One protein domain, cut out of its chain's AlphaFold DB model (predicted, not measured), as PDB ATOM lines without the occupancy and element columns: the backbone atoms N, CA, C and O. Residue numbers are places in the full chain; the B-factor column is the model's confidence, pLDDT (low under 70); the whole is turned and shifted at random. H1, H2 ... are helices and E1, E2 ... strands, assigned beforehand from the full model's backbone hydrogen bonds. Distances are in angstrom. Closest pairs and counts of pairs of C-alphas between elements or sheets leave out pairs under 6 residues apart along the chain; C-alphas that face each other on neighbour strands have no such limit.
ATOM      1  N   GLY A 167     129.511 189.876 190.502       94.19
ATOM      2  CA  GLY A 167     128.232 189.317 190.919       94.19
ATOM      3  C   GLY A 167     127.925 187.990 190.233       94.19
ATOM      4  O   GLY A 167     128.760 187.416 189.528       94.19
ATOM      5  N   THR A 168     126.710 187.496 190.462       94.69
ATOM      6  CA  THR A 168     126.222 186.239 189.891       94.69
ATOM      7  C   THR A 168     125.289 186.514 188.715       94.69
ATOM      8  O   THR A 168     124.305 187.243 188.845       94.69
ATOM      9  N   TRP A 169     125.589 185.891 187.580       92.25
ATOM     10  CA  TRP A 169     124.884 186.017 186.310       92.25
ATOM     11  C   TRP A 169     124.324 184.658 185.932       92.25
ATOM     12  O   TRP A 169     125.079 183.700 185.795       92.25
ATOM     13  N   ILE A 170     123.007 184.570 185.782       93.19
ATOM     14  CA  ILE A 170     122.300 183.307 185.552       93.19
ATOM     15  C   ILE A 170     121.422 183.457 184.313       93.19
ATOM     16  O   ILE A 170     120.779 184.499 184.139       93.19
ATOM     17  N   SER A 171     121.393 182.437 183.458       91.12
ATOM     18  CA  SER A 171     120.467 182.358 182.324       91.12
ATOM     19  C   SER A 171     119.019 182.572 182.786       91.12
ATOM     20  O   SER A 171     118.567 181.952 183.748       91.12
ATOM     21  N   GLU A 172     118.251 183.428 182.099       90.06
ATOM     22  CA  GLU A 172     116.823 183.625 182.429       90.06
ATOM     23  C   GLU A 172     115.943 182.418 182.037       90.06
ATOM     24  O   GLU A 172     114.827 182.270 182.540       90.06
ATOM     25  N   GLY A 173     116.432 181.569 181.134       91.75
ATOM     26  CA  GLY A 173     115.764 180.377 180.619       91.75
ATOM     27  C   GLY A 173     116.738 179.519 179.813       91.75
ATOM     28  O   GLY A 173     117.925 179.837 179.766       91.75
ATOM     29  N   CYS A 174     116.233 178.448 179.197       93.56
ATOM     30  CA  CYS A 174     117.043 177.550 178.375       93.56
ATOM     31  C   CYS A 174     117.607 178.306 177.165       93.56
ATOM     32  O   CYS A 174     116.850 178.903 176.394       93.56
ATOM     33  N   GLU A 175     118.931 178.340 177.034       91.81
ATOM     34  CA  GLU A 175     119.609 179.002 175.924       91.81
ATOM     35  C   GLU A 175     119.822 178.003 174.785       91.81
ATOM     36  O   GLU A 175     120.454 176.966 174.983       91.81
ATOM     37  N   THR A 176     119.339 178.333 173.589       90.19
ATOM     38  CA  THR A 176     119.613 177.577 172.360       90.19
ATOM     39  C   THR A 176     120.778 178.226 171.619       90.19
ATOM     40  O   THR A 176     120.724 179.417 171.301       90.19
ATOM     41  N   ARG A 177     121.842 177.468 171.341       82.62
ATOM     42  CA  ARG A 177     122.986 177.929 170.530       82.62
ATOM     43  C   ARG A 177     122.903 177.357 169.108       82.62
ATOM     44  O   ARG A 177     122.128 176.437 168.883       82.62
ATOM     45  N   PRO A 178     123.671 177.871 168.128       79.88
ATOM     46  CA  PRO A 178     123.762 177.237 166.814       79.88
ATOM     47  C   PRO A 178     124.190 175.760 166.915       79.88
ATOM     48  O   PRO A 178     125.281 175.449 167.403       79.88
ATOM     49  N   GLY A 179     123.323 174.866 166.430       74.31
ATOM     50  CA  GLY A 179     123.399 173.412 166.629       74.31
ATOM     51  C   GLY A 179     122.381 172.911 167.670       74.31
ATOM     52  O   GLY A 179     121.677 173.716 168.271       74.31
ATOM     53  N   PRO A 180     122.259 171.594 167.900       72.69
ATOM     54  CA  PRO A 180     121.401 171.040 168.951       72.69
ATOM     55  C   PRO A 180     122.064 171.188 170.336       72.69
ATOM     56  O   PRO A 180     122.353 170.206 171.016       72.69
ATOM     57  N   GLU A 181     122.373 172.424 170.733       84.88
ATOM     58  CA  GLU A 181     123.025 172.754 172.002       84.88
ATOM     59  C   GLU A 181     122.104 173.599 172.881       84.88
ATOM     60  O   GLU A 181     121.838 174.769 172.586       84.88
ATOM     61  N   TYR A 182     121.672 172.997 173.988       92.00
ATOM     62  CA  TYR A 182     120.781 173.605 174.970       92.00
ATOM     63  C   TYR A 182     121.498 173.731 176.305       92.00
ATOM     64  O   TYR A 182     121.994 172.735 176.843       92.00
ATOM     65  N   VAL A 183     121.595 174.954 176.826       92.19
ATOM     66  CA  VAL A 183     122.402 175.226 178.019       92.19
ATOM     67  C   VAL A 183     121.702 176.118 179.037       92.19
ATOM     68  O   VAL A 183     120.962 177.042 178.698       92.19
ATOM     69  N   LEU A 184     122.001 175.862 180.310       94.00
ATOM     70  CA  LEU A 184     121.811 176.801 181.413       94.00
ATOM     71  C   LEU A 184     123.166 177.073 182.037       94.00
ATOM     72  O   LEU A 184     123.911 176.141 182.340       94.00
ATOM     73  N   ARG A 185     123.481 178.342 182.265       92.88
ATOM     74  CA  ARG A 185     124.768 178.746 182.818       92.88
ATOM     75  C   ARG A 185     124.608 179.727 183.961       92.88
ATOM     76  O   ARG A 185     123.720 180.579 183.977       92.88
ATOM     77  N   ALA A 186     125.514 179.589 184.914       94.56
ATOM     78  CA  ALA A 186     125.660 180.464 186.054       94.56
ATOM     79  C   ALA A 186     127.132 180.866 186.171       94.56
ATOM     80  O   ALA A 186     127.981 180.049 186.529       94.56
ATOM     81  N   TYR A 187     127.424 182.128 185.873       94.94
ATOM     82  CA  TYR A 187     128.719 182.735 186.142       94.94
ATOM     83  C   TYR A 187     128.686 183.453 187.486       94.94
ATOM     84  O   TYR A 187     127.719 184.128 187.822       94.94
ATOM     85  N   THR A 188     129.768 183.365 188.241       96.50
ATOM     86  CA  THR A 188     130.020 184.220 189.401       96.50
ATOM     87  C   THR A 188     131.359 184.900 189.199       96.50
ATOM     88  O   THR A 188     132.376 184.215 189.135       96.50
ATOM     89  N   PHE A 189     131.353 186.226 189.080       95.88
ATOM     90  CA  PHE A 189     132.558 187.035 188.918       95.88
ATOM     91  C   PHE A 189     132.877 187.778 190.207       95.88
ATOM     92  O   PHE A 189     132.042 188.509 190.748       95.88
ATOM     93  N   ASN A 190     134.117 187.655 190.657       95.12
ATOM     94  CA  ASN A 190     134.610 188.424 191.787       95.12
ATOM     95  C   ASN A 190     135.301 189.711 191.301       95.12
ATOM     96  O   ASN A 190     135.814 189.744 190.175       95.12
ATOM     97  N   PRO A 191     135.358 190.768 192.131       93.38
ATOM     98  CA  PRO A 191     135.971 192.046 191.757       93.38
ATOM     99  C   PRO A 191     137.445 191.933 191.338       93.38
ATOM    100  O   PRO A 191     137.934 192.751 190.562       93.38
ATOM    101  N   GLU A 192     138.160 190.902 191.800       92.69
ATOM    102  CA  GLU A 192     139.570 190.639 191.471       92.69
ATOM    103  C   GLU A 192     139.762 190.041 190.060       92.69
ATOM    104  O   GLU A 192     140.897 189.781 189.621       92.69
ATOM    105  N   GLY A 193     138.651 189.803 189.355       92.06
ATOM    106  CA  GLY A 193     138.589 189.212 188.026       92.06
ATOM    107  C   GLY A 193     138.621 187.688 188.028       92.06
ATOM    108  O   GLY A 193     138.828 187.099 186.974       92.06
ATOM    109  N   THR A 194     138.458 187.018 189.170       95.19
ATOM    110  CA  THR A 194     138.247 185.562 189.175       95.19
ATOM    111  C   THR A 194     136.806 185.238 188.801       95.19
ATOM    112  O   THR A 194     135.897 186.025 189.070       95.19
ATOM    113  N   TYR A 195     136.598 184.097 188.152       94.88
ATOM    114  CA  TYR A 195     135.271 183.622 187.794       94.88
ATOM    115  C   TYR A 195     135.084 182.157 188.164       94.88
ATOM    116  O   TYR A 195     136.033 181.372 188.119       94.88
ATOM    117  N   ASN A 196     133.835 181.811 188.457       95.56
ATOM    118  CA  ASN A 196     133.342 180.446 188.542       95.56
ATOM    119  C   ASN A 196     132.191 180.302 187.546       95.56
ATOM    120  O   ASN A 196     131.296 181.146 187.526       95.56
ATOM    121  N   LEU A 197     132.207 179.249 186.744       94.19
ATOM    122  CA  LEU A 197     131.141 178.860 185.835       94.19
ATOM    123  C   LEU A 197     130.600 177.504 186.260       94.19
ATOM    124  O   LEU A 197     131.365 176.562 186.453       94.19
ATOM    125  N   ILE A 198     129.278 177.403 186.302       94.81
ATOM    126  CA  ILE A 198     128.562 176.135 186.220       94.81
ATOM    127  C   ILE A 198     127.698 176.197 184.965       94.81
ATOM    128  O   ILE A 198     126.849 177.081 184.847       94.81
ATOM    129  N   GLN A 199     127.921 175.283 184.028       93.19
ATOM    130  CA  GLN A 199     127.171 175.183 182.784       93.19
ATOM    131  C   GLN A 199     126.581 173.783 182.646       93.19
ATOM    132  O   GLN A 199     127.300 172.792 182.540       93.19
ATOM    133  N   HIS A 200     125.259 173.705 182.629       94.19
ATOM    134  CA  HIS A 200     124.518 172.478 182.395       94.19
ATOM    135  C   HIS A 200     124.135 172.400 180.922       94.19
ATOM    136  O   HIS A 200     123.521 173.323 180.391       94.19
ATOM    137  N   HIS A 201     124.494 171.296 180.280       92.94
ATOM    138  CA  HIS A 201     124.052 170.944 178.940       92.94
ATOM    139  C   HIS A 201     122.868 169.989 179.029       92.94
ATOM    140  O   HIS A 201     122.850 169.089 179.874       92.94
ATOM    141  N   TYR A 202     121.923 170.154 178.114       95.00
ATOM    142  CA  TYR A 202     120.703 169.363 178.029       95.00
ATOM    143  C   TYR A 202     120.544 168.754 176.640       95.00
ATOM    144  O   TYR A 202     121.114 169.239 175.662       95.00
ATOM    145  N   TRP A 203     119.769 167.677 176.574       93.75
ATOM    146  CA  TRP A 203     119.404 167.010 175.325       93.75
ATOM    147  C   TRP A 203     118.261 167.709 174.581       93.75
ATOM    148  O   TRP A 203     118.107 167.518 173.378       93.75
ATOM    149  N   ASP A 204     117.473 168.511 175.292       94.19
ATOM    150  CA  ASP A 204     116.248 169.139 174.809       94.19
ATOM    151  C   ASP A 204     116.221 170.655 175.057       94.19
ATOM    152  O   ASP A 204     116.840 171.176 175.989       94.19
ATOM    153  N   ASP A 205     115.431 171.350 174.245       92.62
ATOM    154  CA  ASP A 205     115.246 172.805 174.256       92.62
ATOM    155  C   ASP A 205     114.458 173.327 175.464       92.62
ATOM    156  O   ASP A 205     114.484 174.524 175.760       92.62
ATOM    157  N   SER A 206     113.779 172.440 176.193       93.38
ATOM    158  CA  SER A 206     113.107 172.777 177.445       93.38
ATOM    159  C   SER A 206     114.028 172.681 178.668       93.38
ATOM    160  O   SER A 206     113.619 173.058 179.769       93.38
ATOM    161  N   CYS A 207     115.282 172.241 178.482       95.19
ATOM    162  CA  CYS A 207     116.255 171.995 179.545       95.19
ATOM    163  C   CYS A 207     115.716 171.034 180.628       95.19
ATOM    164  O   CYS A 207     115.876 171.269 181.830       95.19
ATOM    165  N   SER A 208     115.055 169.950 180.209       95.69
ATOM    166  CA  SER A 208     114.440 168.955 181.102       95.69
ATOM    167  C   SER A 208     115.275 167.682 181.275       95.69
ATOM    168  O   SER A 208     115.232 167.053 182.333       95.69
ATOM    169  N   SER A 209     116.068 167.323 180.266       96.31
ATOM    170  CA  SER A 209     116.855 166.093 180.182       96.31
ATOM    171  C   SER A 209     118.350 166.424 180.264       96.31
ATOM    172  O   SER A 209     118.950 166.823 179.260       96.31
ATOM    173  N   PRO A 210     118.977 166.319 181.452       95.62
ATOM    174  CA  PRO A 210     120.363 166.728 181.648       95.62
ATOM    175  C   PRO A 210     121.326 165.785 180.921       95.62
ATOM    176  O   PRO A 210     121.267 164.569 181.086       95.62
ATOM    177  N   LYS A 211     122.251 166.361 180.151       94.31
ATOM    178  CA  LYS A 211     123.291 165.641 179.408       94.31
ATOM    179  C   LYS A 211     124.586 165.577 180.210       94.31
ATOM    180  O   LYS A 211     125.047 164.508 180.606       94.31
ATOM    181  N   LEU A 212     125.175 166.738 180.482       93.44
ATOM    182  CA  LEU A 212     126.423 166.865 181.231       93.44
ATOM    183  C   LEU A 212     126.498 168.220 181.925       93.44
ATOM    184  O   LEU A 212     125.775 169.153 181.587       93.44
ATOM    185  N   THR A 213     127.381 168.332 182.907       94.44
ATOM    186  CA  THR A 213     127.700 169.591 183.583       94.44
ATOM    187  C   THR A 213     129.177 169.891 183.424       94.44
ATOM    188  O   THR A 213     130.011 169.014 183.638       94.44
ATOM    189  N   VAL A 214     129.490 171.132 183.073       92.31
ATOM    190  CA  VAL A 214     130.845 171.671 183.030       92.31
ATOM    191  C   VAL A 214     130.984 172.675 184.160       92.31
ATOM    192  O   VAL A 214     130.188 173.606 184.281       92.31
ATOM    193  N   ILE A 215     132.003 172.487 184.985       93.19
ATOM    194  CA  ILE A 215     132.395 173.425 186.029       93.19
ATOM    195  C   ILE A 215     133.752 173.980 185.634       93.19
ATOM    196  O   ILE A 215     134.677 173.220 185.351       93.19
ATOM    197  N   SER A 216     133.887 175.300 185.610       91.12
ATOM    198  CA  SER A 216     135.170 175.932 185.339       91.12
ATOM    199  C   SER A 216     135.438 177.064 186.299       91.12
ATOM    200  O   SER A 216     134.561 177.877 186.582       91.12
ATOM    201  N   HIS A 217     136.673 177.143 186.769       92.94
ATOM    202  CA  HIS A 217     137.152 178.291 187.512       92.94
ATOM    203  C   HIS A 217     138.302 178.918 186.750       92.94
ATOM    204  O   HIS A 217     139.074 178.223 186.092       92.94
ATOM    205  N   GLY A 218     138.458 180.230 186.855       91.81
ATOM    206  CA  GLY A 218     139.535 180.909 186.159       91.81
ATOM    207  C   GLY A 218     139.641 182.383 186.482       91.81
ATOM    208  O   GLY A 218     139.096 182.883 187.466       91.81
ATOM    209  N   ARG A 219     140.375 183.091 185.624       92.94
ATOM    210  CA  ARG A 219     140.532 184.538 185.688       92.94
ATOM    211  C   ARG A 219     140.152 185.179 184.366       92.94
ATOM    212  O   ARG A 219     140.567 184.721 183.309       92.94
ATOM    213  N   LEU A 220     139.385 186.253 184.432       93.44
ATOM    214  CA  LEU A 220     138.994 187.084 183.313       93.44
ATOM    215  C   LEU A 220     139.753 188.407 183.388       93.44
ATOM    216  O   LEU A 220     139.777 189.077 184.420       93.44
ATOM    217  N   THR A 221     140.359 188.797 182.275       93.06
ATOM    218  CA  THR A 221     140.907 190.146 182.105       93.06
ATOM    219  C   THR A 221     140.153 190.855 180.998       93.06
ATOM    220  O   THR A 221     139.983 190.282 179.926       93.06
ATOM    221  N   LEU A 222     139.731 192.091 181.250       92.88
ATOM    222  CA  LEU A 222     139.031 192.923 180.276       92.88
ATOM    223  C   LEU A 222     139.993 193.938 179.664       92.88
ATOM    224  O   LEU A 222     140.847 194.499 180.353       92.88
ATOM    225  N   ARG A 223     139.854 194.169 178.361       90.88
ATOM    226  CA  ARG A 223     140.551 195.219 177.612       90.88
ATOM    227  C   ARG A 223     139.553 195.901 176.695       90.88
ATOM    228  O   ARG A 223     138.678 195.226 176.173       90.88
ATOM    229  N   ASN A 224     139.700 197.196 176.451       89.81
ATOM    230  CA  ASN A 224     138.796 197.911 175.547       89.81
ATOM    231  C   ASN A 224     138.760 197.237 174.166       89.81
ATOM    232  O   ASN A 224     139.805 196.845 173.637       89.81
ATOM    233  N   SER A 225     137.561 197.083 173.602       89.88
ATOM    234  CA  SER A 225     137.408 196.557 172.249       89.88
ATOM    235  C   SER A 225     137.669 197.648 171.216       89.88
ATOM    236  O   SER A 225     137.249 198.791 171.382       89.88
ATOM    237  N   LEU A 226     138.359 197.282 170.135       86.50
ATOM    238  CA  LEU A 226     138.529 198.133 168.952       86.50
ATOM    239  C   LEU A 226     137.415 197.917 167.919       86.50
ATOM    240  O   LEU A 226     137.256 198.732 167.021       86.50
ATOM    241  N   VAL A 227     136.671 196.812 168.037       87.50
ATOM    242  CA  VAL A 227     135.615 196.427 167.087       87.50
ATOM    243  C   VAL A 227     134.299 197.093 167.465       87.50
ATOM    244  O   VAL A 227     133.606 197.626 166.605       87.50
ATOM    245  N   GLN A 228     133.976 197.094 168.760       84.31
ATOM    246  CA  GLN A 228     132.718 197.618 169.268       84.31
ATOM    247  C   GLN A 228     132.980 198.699 170.327       84.31
ATOM    248  O   GLN A 228     133.514 198.387 171.395       84.31
ATOM    249  N   PRO A 229     132.579 199.959 170.080       83.75
ATOM    250  CA  PRO A 229     132.652 201.012 171.085       83.75
ATOM    251  C   PRO A 229     131.923 200.610 172.373       83.75
ATOM    252  O   PRO A 229     130.856 199.991 172.325       83.75
ATOM    253  N   GLU A 230     132.506 200.972 173.521       84.06
ATOM    254  CA  GLU A 230     131.987 200.698 174.877       84.06
ATOM    255  C   GLU A 230     131.931 199.210 175.282       84.06
ATOM    256  O   GLU A 230     131.536 198.875 176.405       84.06
ATOM    257  N   ALA A 231     132.345 198.306 174.394       88.62
ATOM    258  CA  ALA A 231     132.562 196.907 174.716       88.62
ATOM    259  C   ALA A 231     134.006 196.676 175.175       88.62
ATOM    260  O   ALA A 231     134.928 197.447 174.886       88.62
ATOM    261  N   SER A 232     134.219 195.567 175.869       91.50
ATOM    262  CA  SER A 232     135.542 195.070 176.216       91.50
ATOM    263  C   SER A 232     135.763 193.680 175.647       91.50
ATOM    264  O   SER A 232     134.907 192.806 175.745       91.50
ATOM    265  N   ASN A 233     136.951 193.474 175.096       92.19
ATOM    266  CA  ASN A 233     137.477 192.160 174.803       92.19
ATOM    267  C   ASN A 233     137.840 191.475 176.124       92.19
ATOM    268  O   ASN A 233     138.687 191.971 176.878       92.19
ATOM    269  N   GLY A 234     137.201 190.348 176.412       90.88
ATOM    270  CA  GLY A 234     137.531 189.531 177.568       90.88
ATOM    271  C   GLY A 234     138.486 188.407 177.188       90.88
ATOM    272  O   GLY A 234     138.319 187.712 176.189       90.88
ATOM    273  N   LEU A 235     139.522 188.237 178.002       89.31
ATOM    274  CA  LEU A 235     140.453 187.122 177.907       89.31
ATOM    275  C   LEU A 235     140.271 186.246 179.144       89.31
ATOM    276  O   LEU A 235     140.767 186.575 180.227       89.31
ATOM    277  N   ALA A 236     139.523 185.159 178.976       88.56
ATOM    278  CA  ALA A 236     139.313 184.156 180.006       88.56
ATOM    279  C   ALA A 236     140.490 183.174 180.025       88.56
ATOM    280  O   ALA A 236     140.850 182.587 179.008       88.56
ATOM    281  N   LYS A 237     141.086 182.996 181.200       88.12
ATOM    282  CA  LYS A 237     142.129 182.013 181.481       88.12
ATOM    283  C   LYS A 237     141.575 181.005 182.484       88.12
ATOM    284  O   LYS A 237     141.517 181.340 183.673       88.12
ATOM    285  N   PRO A 238     141.099 179.831 182.039       86.31
ATOM    286  CA  PRO A 238     140.673 178.794 182.963       86.31
ATOM    287  C   PRO A 238     141.860 178.361 183.832       86.31
ATOM    288  O   PRO A 238     143.014 178.385 183.416       86.31
ATOM    289  N   THR A 239     141.573 178.036 185.080       88.00
ATOM    290  CA  THR A 239     142.494 177.421 186.041       88.00
ATOM    291  C   THR A 239     142.199 175.938 186.146       88.00
ATOM    292  O   THR A 239     143.130 175.146 186.157       88.00
ATOM    293  N   ASN A 240     140.923 175.562 186.189       87.88
ATOM    294  CA  ASN A 240     140.492 174.176 186.136       87.88
ATOM    295  C   ASN A 240     139.191 174.037 185.338       87.88
ATOM    296  O   ASN A 240     138.395 174.978 185.224       87.88
ATOM    297  N   ILE A 241     139.003 172.851 184.770       88.06
ATOM    298  CA  ILE A 241     137.766 172.463 184.095       88.06
ATOM    299  C   ILE A 241     137.435 171.040 184.525       88.06
ATOM    300  O   ILE A 241     138.229 170.119 184.334       88.06
ATOM    301  N   THR A 242     136.250 170.882 185.100       90.12
ATOM    302  CA  THR A 242     135.692 169.605 185.526       90.12
ATOM    303  C   THR A 242     134.445 169.322 184.713       90.12
ATOM    304  O   THR A 242     133.597 170.196 184.531       90.12
ATOM    305  N   VAL A 243     134.313 168.086 184.249       91.75
ATOM    306  CA  VAL A 243     133.157 167.625 183.483       91.75
ATOM    307  C   VAL A 243     132.490 166.478 184.230       91.75
ATOM    308  O   VAL A 243     133.150 165.571 184.736       91.75
ATOM    309  N   ILE A 244     131.164 166.538 184.312       94.38
ATOM    310  CA  ILE A 244     130.324 165.571 185.014       94.38
ATOM    311  C   ILE A 244     129.238 165.096 184.043       94.38
ATOM    312  O   ILE A 244     128.270 165.830 183.814       94.38
ATOM    313  N   PRO A 245     129.355 163.892 183.461       95.69
ATOM    314  CA  PRO A 245     128.288 163.316 182.649       95.69
ATOM    315  C   PRO A 245     127.070 163.055 183.539       95.69
ATOM    316  O   PRO A 245     127.191 162.355 184.537       95.69
ATOM    317  N   GLN A 246     125.903 163.607 183.219       96.06
ATOM    318  CA  GLN A 246     124.681 163.415 184.023       96.06
ATOM    319  C   GLN A 246     123.868 162.199 183.555       96.06
ATOM    320  O   GLN A 246     123.029 161.663 184.288       96.06
ATOM    321  N   ASP A 247     124.170 161.725 182.349       95.19
ATOM    322  CA  ASP A 247     123.536 160.595 181.690       95.19
ATOM    323  C   ASP A 247     124.571 159.545 181.239       95.19
ATOM    324  O   ASP A 247     125.740 159.865 181.015       95.19
ATOM    325  N   SER A 248     124.156 158.278 181.133       96.25
ATOM    326  CA  SER A 248     125.040 157.191 180.687       96.25
ATOM    327  C   SER A 248     125.398 157.305 179.210       96.25
ATOM    328  O   SER A 248     126.547 157.061 178.859       96.25
ATOM    329  N   THR A 249     124.457 157.730 178.363       95.81
ATOM    330  CA  THR A 249     124.724 157.946 176.936       95.81
ATOM    331  C   THR A 249     125.725 159.081 176.751       95.81
ATOM    332  O   THR A 249     126.670 158.953 175.985       95.81
ATOM    333  N   ALA A 250     125.598 160.154 177.540       93.62
ATOM    334  CA  ALA A 250     126.566 161.251 177.541       93.62
ATOM    335  C   ALA A 250     127.978 160.809 177.974       93.62
ATOM    336  O   ALA A 250     128.966 161.310 177.445       93.62
ATOM    337  N   ALA A 251     128.087 159.889 178.939       94.50
ATOM    338  CA  ALA A 251     129.378 159.338 179.351       94.50
ATOM    339  C   ALA A 251     130.024 158.500 178.235       94.50
ATOM    340  O   ALA A 251     131.230 158.597 178.029       94.50
ATOM    341  N   GLU A 252     129.227 157.718 177.506       94.25
ATOM    342  CA  GLU A 252     129.717 156.913 176.386       94.25
ATOM    343  C   GLU A 252     130.137 157.776 175.192       94.25
ATOM    344  O   GLU A 252     131.215 157.562 174.641       94.25
ATOM    345  N   GLU A 253     129.368 158.821 174.867       91.12
ATOM    346  CA  GLU A 253     129.776 159.816 173.868       91.12
ATOM    347  C   GLU A 253     131.127 160.446 174.224       91.12
ATOM    348  O   GLU A 253     131.975 160.613 173.355       91.12
ATOM    349  N   LEU A 254     131.370 160.761 175.501       89.56
ATOM    350  CA  LEU A 254     132.658 161.305 175.940       89.56
ATOM    351  C   LEU A 254     133.797 160.283 175.832       89.56
ATOM    352  O   LEU A 254     134.893 160.662 175.429       89.56
ATOM    353  N   ASN A 255     133.556 159.003 176.150       90.19
ATOM    354  CA  ASN A 255     134.547 157.942 175.932       90.19
ATOM    355  C   ASN A 255     134.940 157.859 174.450       90.19
ATOM    356  O   ASN A 255     136.131 157.809 174.137       90.19
ATOM    357  N   GLN A 256     133.951 157.880 173.552       89.62
ATOM    358  CA  GLN A 256     134.177 157.819 172.112       89.62
ATOM    359  C   GLN A 256     134.937 159.055 171.614       89.62
ATOM    360  O   GLN A 256     136.004 158.908 171.021       89.62
ATOM    361  N   LEU A 257     134.448 160.258 171.929       86.88
ATOM    362  CA  LEU A 257     135.067 161.520 171.509       86.88
ATOM    363  C   LEU A 257     136.532 161.602 171.926       86.88
ATOM    364  O   LEU A 257     137.401 161.913 171.125       86.88
ATOM    365  N   VAL A 258     136.825 161.268 173.179       85.25
ATOM    366  CA  VAL A 258     138.190 161.296 173.703       85.25
ATOM    367  C   VAL A 258     139.082 160.266 173.006       85.25
ATOM    368  O   VAL A 258     140.248 160.549 172.739       85.25
ATOM    369  N   SER A 259     138.554 159.078 172.694       86.19
ATOM    370  CA  SER A 259     139.313 158.044 171.983       86.19
ATOM    371  C   SER A 259     139.666 158.438 170.546       86.19
ATOM    372  O   SER A 259     140.722 158.044 170.050       86.19
ATOM    373  N   GLU A 260     138.810 159.233 169.903       85.25
ATOM    374  CA  GLU A 260     138.975 159.699 168.526       85.25
ATOM    375  C   GLU A 260     139.833 160.973 168.450       85.25
ATOM    376  O   GLU A 260     140.744 161.060 167.627       85.25
ATOM    377  N   GLU A 261     139.574 161.954 169.321       82.69
ATOM    378  CA  GLU A 261     140.184 163.288 169.258       82.69
ATOM    379  C   GLU A 261     141.495 163.399 170.042       82.69
ATOM    380  O   GLU A 261     142.354 164.210 169.694       82.69
ATOM    381  N   CYS A 262     141.692 162.570 171.071       80.25
ATOM    382  CA  CYS A 262     142.854 162.620 171.960       80.25
ATOM    383  C   CYS A 262     143.662 161.305 171.951       80.25
ATOM    384  O   CYS A 262     143.856 160.690 173.010       80.25
ATOM    385  N   PRO A 263     144.167 160.846 170.788       76.19
ATOM    386  CA  PRO A 263     144.899 159.590 170.701       76.19
ATOM    387  C   PRO A 263     146.177 159.628 171.551       76.19
ATOM    388  O   PRO A 263     146.929 160.601 171.549       76.19
ATOM    389  N   GLY A 264     146.441 158.543 172.282       70.62
ATOM    390  CA  GLY A 264     147.648 158.395 173.104       70.62
ATOM    391  C   GLY A 264     147.594 159.069 174.480       70.62
ATOM    392  O   GLY A 264     148.519 158.890 175.271       70.62
ATOM    393  N   GLN A 265     146.516 159.786 174.808       71.75
ATOM    394  CA  GLN A 265     146.265 160.247 176.170       71.75
ATOM    395  C   GLN A 265     145.467 159.186 176.940       71.75
ATOM    396  O   GLN A 265     144.475 158.651 176.449       71.75
ATOM    397  N   TYR A 266     145.906 158.862 178.156       70.81
ATOM    398  CA  TYR A 266     145.189 157.921 179.012       70.81
ATOM    399  C   TYR A 266     144.150 158.659 179.853       70.81
ATOM    400  O   TYR A 266     144.493 159.376 180.793       70.81
ATOM    401  N   TRP A 267     142.879 158.436 179.538       77.00
ATOM    402  CA  TRP A 267     141.757 158.990 180.281       77.00
ATOM    403  C   TRP A 267     141.121 157.927 181.165       77.00
ATOM    404  O   TRP A 267     141.001 156.756 180.797       77.00
ATOM    405  N   LYS A 268     140.667 158.341 182.349       81.62
ATOM    406  CA  LYS A 268     139.791 157.490 183.149       81.62
ATOM    407  C   LYS A 268     138.485 157.297 182.381       81.62
ATOM    408  O   LYS A 268     137.935 158.259 181.861       81.62
ATOM    409  N   SER A 269     137.982 156.063 182.356       87.94
ATOM    410  CA  SER A 269     136.675 155.770 181.763       87.94
ATOM    411  C   SER A 269     135.603 156.684 182.361       87.94
ATOM    412  O   SER A 269     135.445 156.762 183.588       87.94
ATOM    413  N   TRP A 270     134.887 157.371 181.475       91.44
ATOM    414  CA  TRP A 270     133.824 158.293 181.821       91.44
ATOM    415  C   TRP A 270     132.631 157.522 182.375       91.44
ATOM    416  O   TRP A 270     132.225 156.485 181.851       91.44
ATOM    417  N   ARG A 271     132.066 158.027 183.473       94.38
ATOM    418  CA  ARG A 271     130.924 157.417 184.161       94.38
ATOM    419  C   ARG A 271     129.908 158.476 184.540       94.38
ATOM    420  O   ARG A 271     130.271 159.604 184.875       94.38
ATOM    421  N   ARG A 272     128.640 158.071 184.533       96.62
ATOM    422  CA  ARG A 272     127.516 158.893 184.980       96.62
ATOM    423  C   ARG A 272     127.734 159.384 186.414       96.62
ATOM    424  O   ARG A 272     128.104 158.605 187.289       96.62
ATOM    425  N   ASN A 273     127.458 160.664 186.634       95.56
ATOM    426  CA  ASN A 273     127.558 161.402 187.891       95.56
ATOM    427  C   ASN A 273     128.939 161.339 188.553       95.56
ATOM    428  O   ASN A 273     129.064 161.598 189.747       95.56
ATOM    429  N   GLN A 274     129.977 160.990 187.792       93.31
ATOM    430  CA  GLN A 274     131.349 161.035 188.262       93.31
ATOM    431  C   GLN A 274     132.011 162.316 187.770       93.31
ATOM    432  O   GLN A 274     131.900 162.668 186.599       93.31
ATOM    433  N   GLU A 275     132.711 162.994 188.672       91.31
ATOM    434  CA  GLU A 275     133.529 164.148 188.327       91.31
ATOM    435  C   GLU A 275     134.823 163.701 187.649       91.31
ATOM    436  O   GLU A 275     135.539 162.831 188.159       91.31
ATOM    437  N   HIS A 276     135.130 164.321 186.514       88.75
ATOM    438  CA  HIS A 276     136.378 164.127 185.786       88.75
ATOM    439  C   HIS A 276     137.056 165.480 185.612       88.75
ATOM    440  O   HIS A 276     136.502 166.388 184.990       88.75
ATOM    441  N   LEU A 277     138.243 165.627 186.197       86.38
ATOM    442  CA  LEU A 277     139.083 166.804 186.011       86.38
ATOM    443  C   LEU A 277     139.774 166.689 184.651       86.38
ATOM    444  O   LEU A 277     140.585 165.789 184.444       86.38
ATOM    445  N   VAL A 278     139.420 167.583 183.735       83.31
ATOM    446  CA  VAL A 278     139.895 167.565 182.344       83.31
ATOM    447  C   VAL A 278     141.045 168.544 182.135       83.31
ATOM    448  O   VAL A 278     141.892 168.332 181.277       83.31
ATOM    449  N   TYR A 279     141.091 169.610 182.932       82.62
ATOM    450  CA  TYR A 279     142.140 170.619 182.863       82.62
ATOM    451  C   TYR A 279     142.515 171.115 184.257       82.62
ATOM    452  O   TYR A 279     141.628 171.434 185.053       82.62
ATOM    453  N   ASP A 280     143.817 171.250 184.520       84.12
ATOM    454  CA  ASP A 280     144.373 171.937 185.690       84.12
ATOM    455  C   ASP A 280     145.671 172.681 185.334       84.12
ATOM    456  O   ASP A 280     146.730 172.088 185.117       84.12
ATOM    457  N   HIS A 281     145.610 174.011 185.369       76.94
ATOM    458  CA  HIS A 281     146.740 174.905 185.121       76.94
ATOM    459  C   HIS A 281     147.943 174.648 186.053       76.94
ATOM    460  O   HIS A 281     149.090 174.945 185.704       76.94
ATOM    461  N   ARG A 282     147.733 174.109 187.264       70.69
ATOM    462  CA  ARG A 282     148.845 173.801 188.180       70.69
ATOM    463  C   ARG A 282     149.736 172.679 187.652       70.69
ATOM    464  O   ARG A 282     150.924 172.678 187.976       70.69
ATOM    465  N   GLN A 283     149.194 171.751 186.860       61.97
ATOM    466  CA  GLN A 283     149.973 170.663 186.268       61.97
ATOM    467  C   GLN A 283     150.881 171.166 185.140       61.97
ATOM    468  O   GLN A 283     152.056 170.808 185.124       61.97
ATOM    469  N   GLU A 284     150.407 172.084 184.291       56.50
ATOM    470  CA  GLU A 284     151.238 172.713 183.249       56.50
ATOM    471  C   GLU A 284     152.490 173.382 183.835       56.50
ATOM    472  O   GLU A 284     153.591 173.213 183.321       56.50
ATOM    473  N   ARG A 285     152.359 174.101 184.964       54.28
ATOM    474  CA  ARG A 285     153.511 174.753 185.619       54.28
ATOM    475  C   ARG A 285     154.532 173.776 186.198       54.28
ATOM    476  O   ARG A 285     155.673 174.170 186.420       54.28
ATOM    477  N   ARG A 286     154.131 172.535 186.484       53.81
ATOM    478  CA  ARG A 286     155.041 171.466 186.925       53.81
ATOM    479  C   ARG A 286     155.724 170.766 185.739       53.81
ATOM    480  O   ARG A 286     156.685 170.036 185.954       53.81
ATOM    481  N   GLY A 287     155.262 171.009 184.512       46.69
ATOM    482  CA  GLY A 287     155.663 170.318 183.290       46.69
ATOM    483  C   GLY A 287     156.699 171.043 182.426       46.69
ATOM    484  O   GLY A 287     156.497 171.180 181.229       46.69
ATOM    485  N   THR A 288     157.857 171.412 182.978       36.66
ATOM    486  CA  THR A 288     159.133 171.328 182.227       36.66
ATOM    487  C   THR A 288     159.690 169.905 182.343       36.66
ATOM    488  O   THR A 288     160.834 169.697 182.736       36.66
ATOM    489  N   SER A 314     146.124 164.794 183.416       46.56
ATOM    490  CA  SER A 314     145.096 165.660 182.854       46.56
ATOM    491  C   SER A 314     145.508 165.875 181.401       46.56
ATOM    492  O   SER A 314     146.522 166.525 181.149       46.56
ATOM    493  N   GLY A 315     144.810 165.234 180.465       51.88
ATOM    494  CA  GLY A 315     145.099 165.377 179.045       51.88
ATOM    495  C   GLY A 315     145.061 166.847 178.630       51.88
ATOM    496  O   GLY A 315     144.371 167.659 179.249       51.88
ATOM    497  N   ASP A 316     145.839 167.209 177.610       55.38
ATOM    498  CA  ASP A 316     145.769 168.554 177.051       55.38
ATOM    499  C   ASP A 316     144.366 168.762 176.471       55.38
ATOM    500  O   ASP A 316     144.006 168.146 175.470       55.38
ATOM    501  N   ILE A 317     143.569 169.624 177.108       63.78
ATOM    502  CA  ILE A 317     142.199 169.948 176.692       63.78
ATOM    503  C   ILE A 317     142.136 170.502 175.258       63.78
ATOM    504  O   ILE A 317     141.053 170.566 174.680       63.78
ATOM    505  N   SER A 318     143.272 170.886 174.662       65.50
ATOM    506  CA  SER A 318     143.354 171.342 173.272       65.50
ATOM    507  C   SER A 318     142.805 170.327 172.262       65.50
ATOM    508  O   SER A 318     142.237 170.742 171.252       65.50
ATOM    509  N   CYS A 319     142.918 169.022 172.545       73.19
ATOM    510  CA  CYS A 319     142.404 167.968 171.668       73.19
ATOM    511  C   CYS A 319     140.882 167.818 171.747       73.19
ATOM    512  O   CYS A 319     140.265 167.430 170.767       73.19
ATOM    513  N   LEU A 320     140.257 168.236 172.849       70.62
ATOM    514  CA  LEU A 320     138.806 168.200 173.055       70.62
ATOM    515  C   LEU A 320     138.083 169.359 172.347       70.62
ATOM    516  O   LEU A 320     137.040 169.829 172.795       70.62
ATOM    517  N   GLY A 321     138.652 169.856 171.246       58.88
ATOM    518  CA  GLY A 321     138.224 171.069 170.551       58.88
ATOM    519  C   GLY A 321     136.799 171.015 169.991       58.88
ATOM    520  O   GLY A 321     136.166 172.067 169.865       58.88
ATOM    521  N   SER A 322     136.266 169.821 169.703       56.94
ATOM    522  CA  SER A 322     134.863 169.651 169.289       56.94
ATOM    523  C   SER A 322     133.889 169.847 170.441       56.94
ATOM    524  O   SER A 322     132.736 170.241 170.236       56.94
ATOM    525  N   LEU A 323     134.343 169.617 171.673       64.44
ATOM    526  CA  LEU A 323     133.584 169.966 172.851       64.44
ATOM    527  C   LEU A 323     133.650 171.490 172.977       64.44
ATOM    528  O   LEU A 323     134.622 172.069 173.454       64.44
ATOM    529  N   LYS A 324     132.599 172.162 172.491       55.19
ATOM    530  CA  LYS A 324     132.444 173.628 172.439       55.19
ATOM    531  C   LYS A 324     132.367 174.307 173.821       55.19
ATOM    532  O   LYS A 324     131.636 175.279 174.007       55.19
ATOM    533  N   TRP A 325     133.118 173.832 174.808       63.44
ATOM    534  CA  TRP A 325     133.296 174.450 176.120       63.44
ATOM    535  C   TRP A 325     134.111 175.742 176.060       63.44
ATOM    536  O   TRP A 325     134.299 176.397 177.083       63.44
ATOM    537  N   ALA A 326     134.621 176.114 174.883       56.62
ATOM    538  CA  ALA A 326     135.266 177.394 174.683       56.62
ATOM    539  C   ALA A 326     134.316 178.507 175.153       56.62
ATOM    540  O   ALA A 326     133.237 178.677 174.579       56.62
ATOM    541  N   PHE A 327     134.738 179.249 176.188       70.31
ATOM    542  CA  PHE A 327     134.071 180.412 176.798       70.31
ATOM    543  C   PHE A 327     133.998 181.595 175.818       70.31
ATOM    544  O   PHE A 327     134.447 182.712 176.087       70.31
ATOM    545  N   ASN A 328     133.494 181.328 174.618       74.25
ATOM    546  CA  ASN A 328     133.456 182.224 173.480       74.25
ATOM    547  C   ASN A 328     132.590 183.444 173.788       74.25
ATOM    548  O   ASN A 328     132.876 184.527 173.293       74.25
ATOM    549  N   GLU A 329     131.597 183.293 174.663       80.88
ATOM    550  CA  GLU A 329     130.777 184.390 175.172       80.88
ATOM    551  C   GLU A 329     131.563 185.452 175.950       80.88
ATOM    552  O   GLU A 329     131.111 186.587 176.046       80.88
ATOM    553  N   LEU A 330     132.723 185.110 176.522       88.81
ATOM    554  CA  LEU A 330     133.527 186.052 177.296       88.81
ATOM    555  C   LEU A 330     134.510 186.808 176.404       88.81
ATOM    556  O   LEU A 330     135.206 187.687 176.900       88.81
ATOM    557  N   LYS A 331     134.579 186.496 175.100       88.88
ATOM    558  CA  LYS A 331     135.496 187.158 174.162       88.88
ATOM    559  C   LYS A 331     135.143 188.621 173.948       88.88
ATOM    560  O   LYS A 331     136.053 189.435 173.823       88.88
ATOM    561  N   LEU A 332     133.854 188.955 173.928       90.44
ATOM    562  CA  LEU A 332     133.361 190.313 173.750       90.44
ATOM    563  C   LEU A 332     132.197 190.558 174.708       90.44
ATOM    564  O   LEU A 332     131.199 189.845 174.690       90.44
ATOM    565  N   LEU A 333     132.341 191.564 175.563       91.31
ATOM    566  CA  LEU A 333     131.392 191.873 176.624       91.31
ATOM    567  C   LEU A 333     130.971 193.334 176.514       91.31
ATOM    568  O   LEU A 333     131.813 194.216 176.359       91.31
ATOM    569  N   LYS A 334     129.669 193.592 176.638       91.25
ATOM    570  CA  LYS A 334     129.109 194.936 176.784       91.25
ATOM    571  C   LYS A 334     128.134 194.917 177.952       91.25
ATOM    572  O   LYS A 334     127.132 194.212 177.905       91.25
ATOM    573  N   ILE A 335     128.431 195.672 179.004       89.94
ATOM    574  CA  ILE A 335     127.597 195.704 180.210       89.94
ATOM    575  C   ILE A 335     126.745 196.969 180.189       89.94
ATOM    576  O   ILE A 335     127.265 198.078 180.077       89.94
ATOM    577  N   GLN A 336     125.427 196.791 180.298       86.94
ATOM    578  CA  GLN A 336     124.453 197.878 180.325       86.94
ATOM    579  C   GLN A 336     123.694 197.867 181.649       86.94
ATOM    580  O   GLN A 336     122.936 196.944 181.951       86.94
ATOM    581  N   LEU A 337     123.878 198.916 182.438       83.12
ATOM    582  CA  LEU A 337     123.173 199.128 183.691       83.12
ATOM    583  C   LEU A 337     121.892 199.902 183.396       83.12
ATOM    584  O   LEU A 337     121.940 201.079 183.045       83.12
ATOM    585  N   ARG A 338     120.739 199.238 183.521       80.00
ATOM    586  CA  ARG A 338     119.439 199.890 183.325       80.00
ATOM    587  C   ARG A 338     118.952 200.549 184.621       80.00
ATOM    588  O   ARG A 338     119.048 199.925 185.681       80.00
TER     589      ARG A 338
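Overview. This is residues 167 to 288 and 314 to 338 of the 355 residues of the protein "APCDDC domain-containing protein" of Tribolium castaneum (UniProt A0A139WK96). Seven antiparallel strands make one twisted sheet, curved like an open trough by sharp bends in E5 and E6; H1 covers the end where E5 begins and E6 ends, and the last stretch, residues 321 to 338, runs along the hollow side. The printed part has 147 residues, with three named helices and seven named strands in the order E1 E2 E3 E4 E5 E6 H1 E7 H2 H3. The sheet is branched at E3, and the class is mixed, helices and strands. The whole is compact, with a radius of gyration of the C-alphas of 16.4 A, and spans 46 by 46 by 25 A, only just flat.

Along the chain. E1, residues 167 to 170, begins with C-alpha 167 at (128.232, 189.317, 190.919) and is 10.0 A long. E2, residues 175 to 177, is short. E3, residues 181 to 189, measures 24.1 A and E4, residues 194 to 202, 26.4 A. E5, residues 210 to 224, measures 36.7 A and bends by 70 degrees at residue 218. E6, residues 232 to 245, measures 33.2 A and bends by 73 degrees at residue 239. H1, residues 248 to 261, measures 19.9 A from C-alpha 248 at (125.040, 157.191, 180.687). E7 is residues 276 to 280, H2 residues 281 to 286, and H3 residues 317 to 320, ending with C-alpha 320 at (138.806, 168.200, 173.055).

Arrangement. E2 to E6 form a meander, each strand the antiparallel neighbour of the one before. E1 and E2 lie on one side of E3, E4 on the other side. N 169 and O 187 of E1 and E3 are 2.8 A apart, N 175 and O 183 of E2 and E3 2.9 A, and N 186 and O 198 of E3 and E4 2.8 A. Also within hydrogen-bond range are N 197 and O 216 of E4 and E5 at 2.7 A, N 233 and O 223 of E6 and E5 at 2.7 A, and N 278 and O 241 of E7 and E6 at 2.9 A. H1 is on the sheet over E6 and stands up from it; its closest C-alphas to E6 are those of Ala 251 and Pro 245, 5.3 A. H1 touches H3 with residues 257 to 261 alone, closest at the C-alphas of Glu 261 and Cys 319, 5.7 A. H2 and H3 only graze the sheet. Every O i to N i+4 pair is within hydrogen-bond range in H1, and 1 of 2 in H2; H3 is too short for one.

Size, cuts and confidence. The C-alphas of Gly 264 and Arg 338, the two farthest apart, are 51.2 A apart. Residues 289 to 313 are cut out, with 15.2 A between C-alphas 288 and 314. The link from H1 to E7 is long, 14 residues. Residues 332 to 333 pair antiparallel with residues 232 to 233 of E6. Confidence is under 70 at residues 283 to 288, 314 to 318 and 321 to 326.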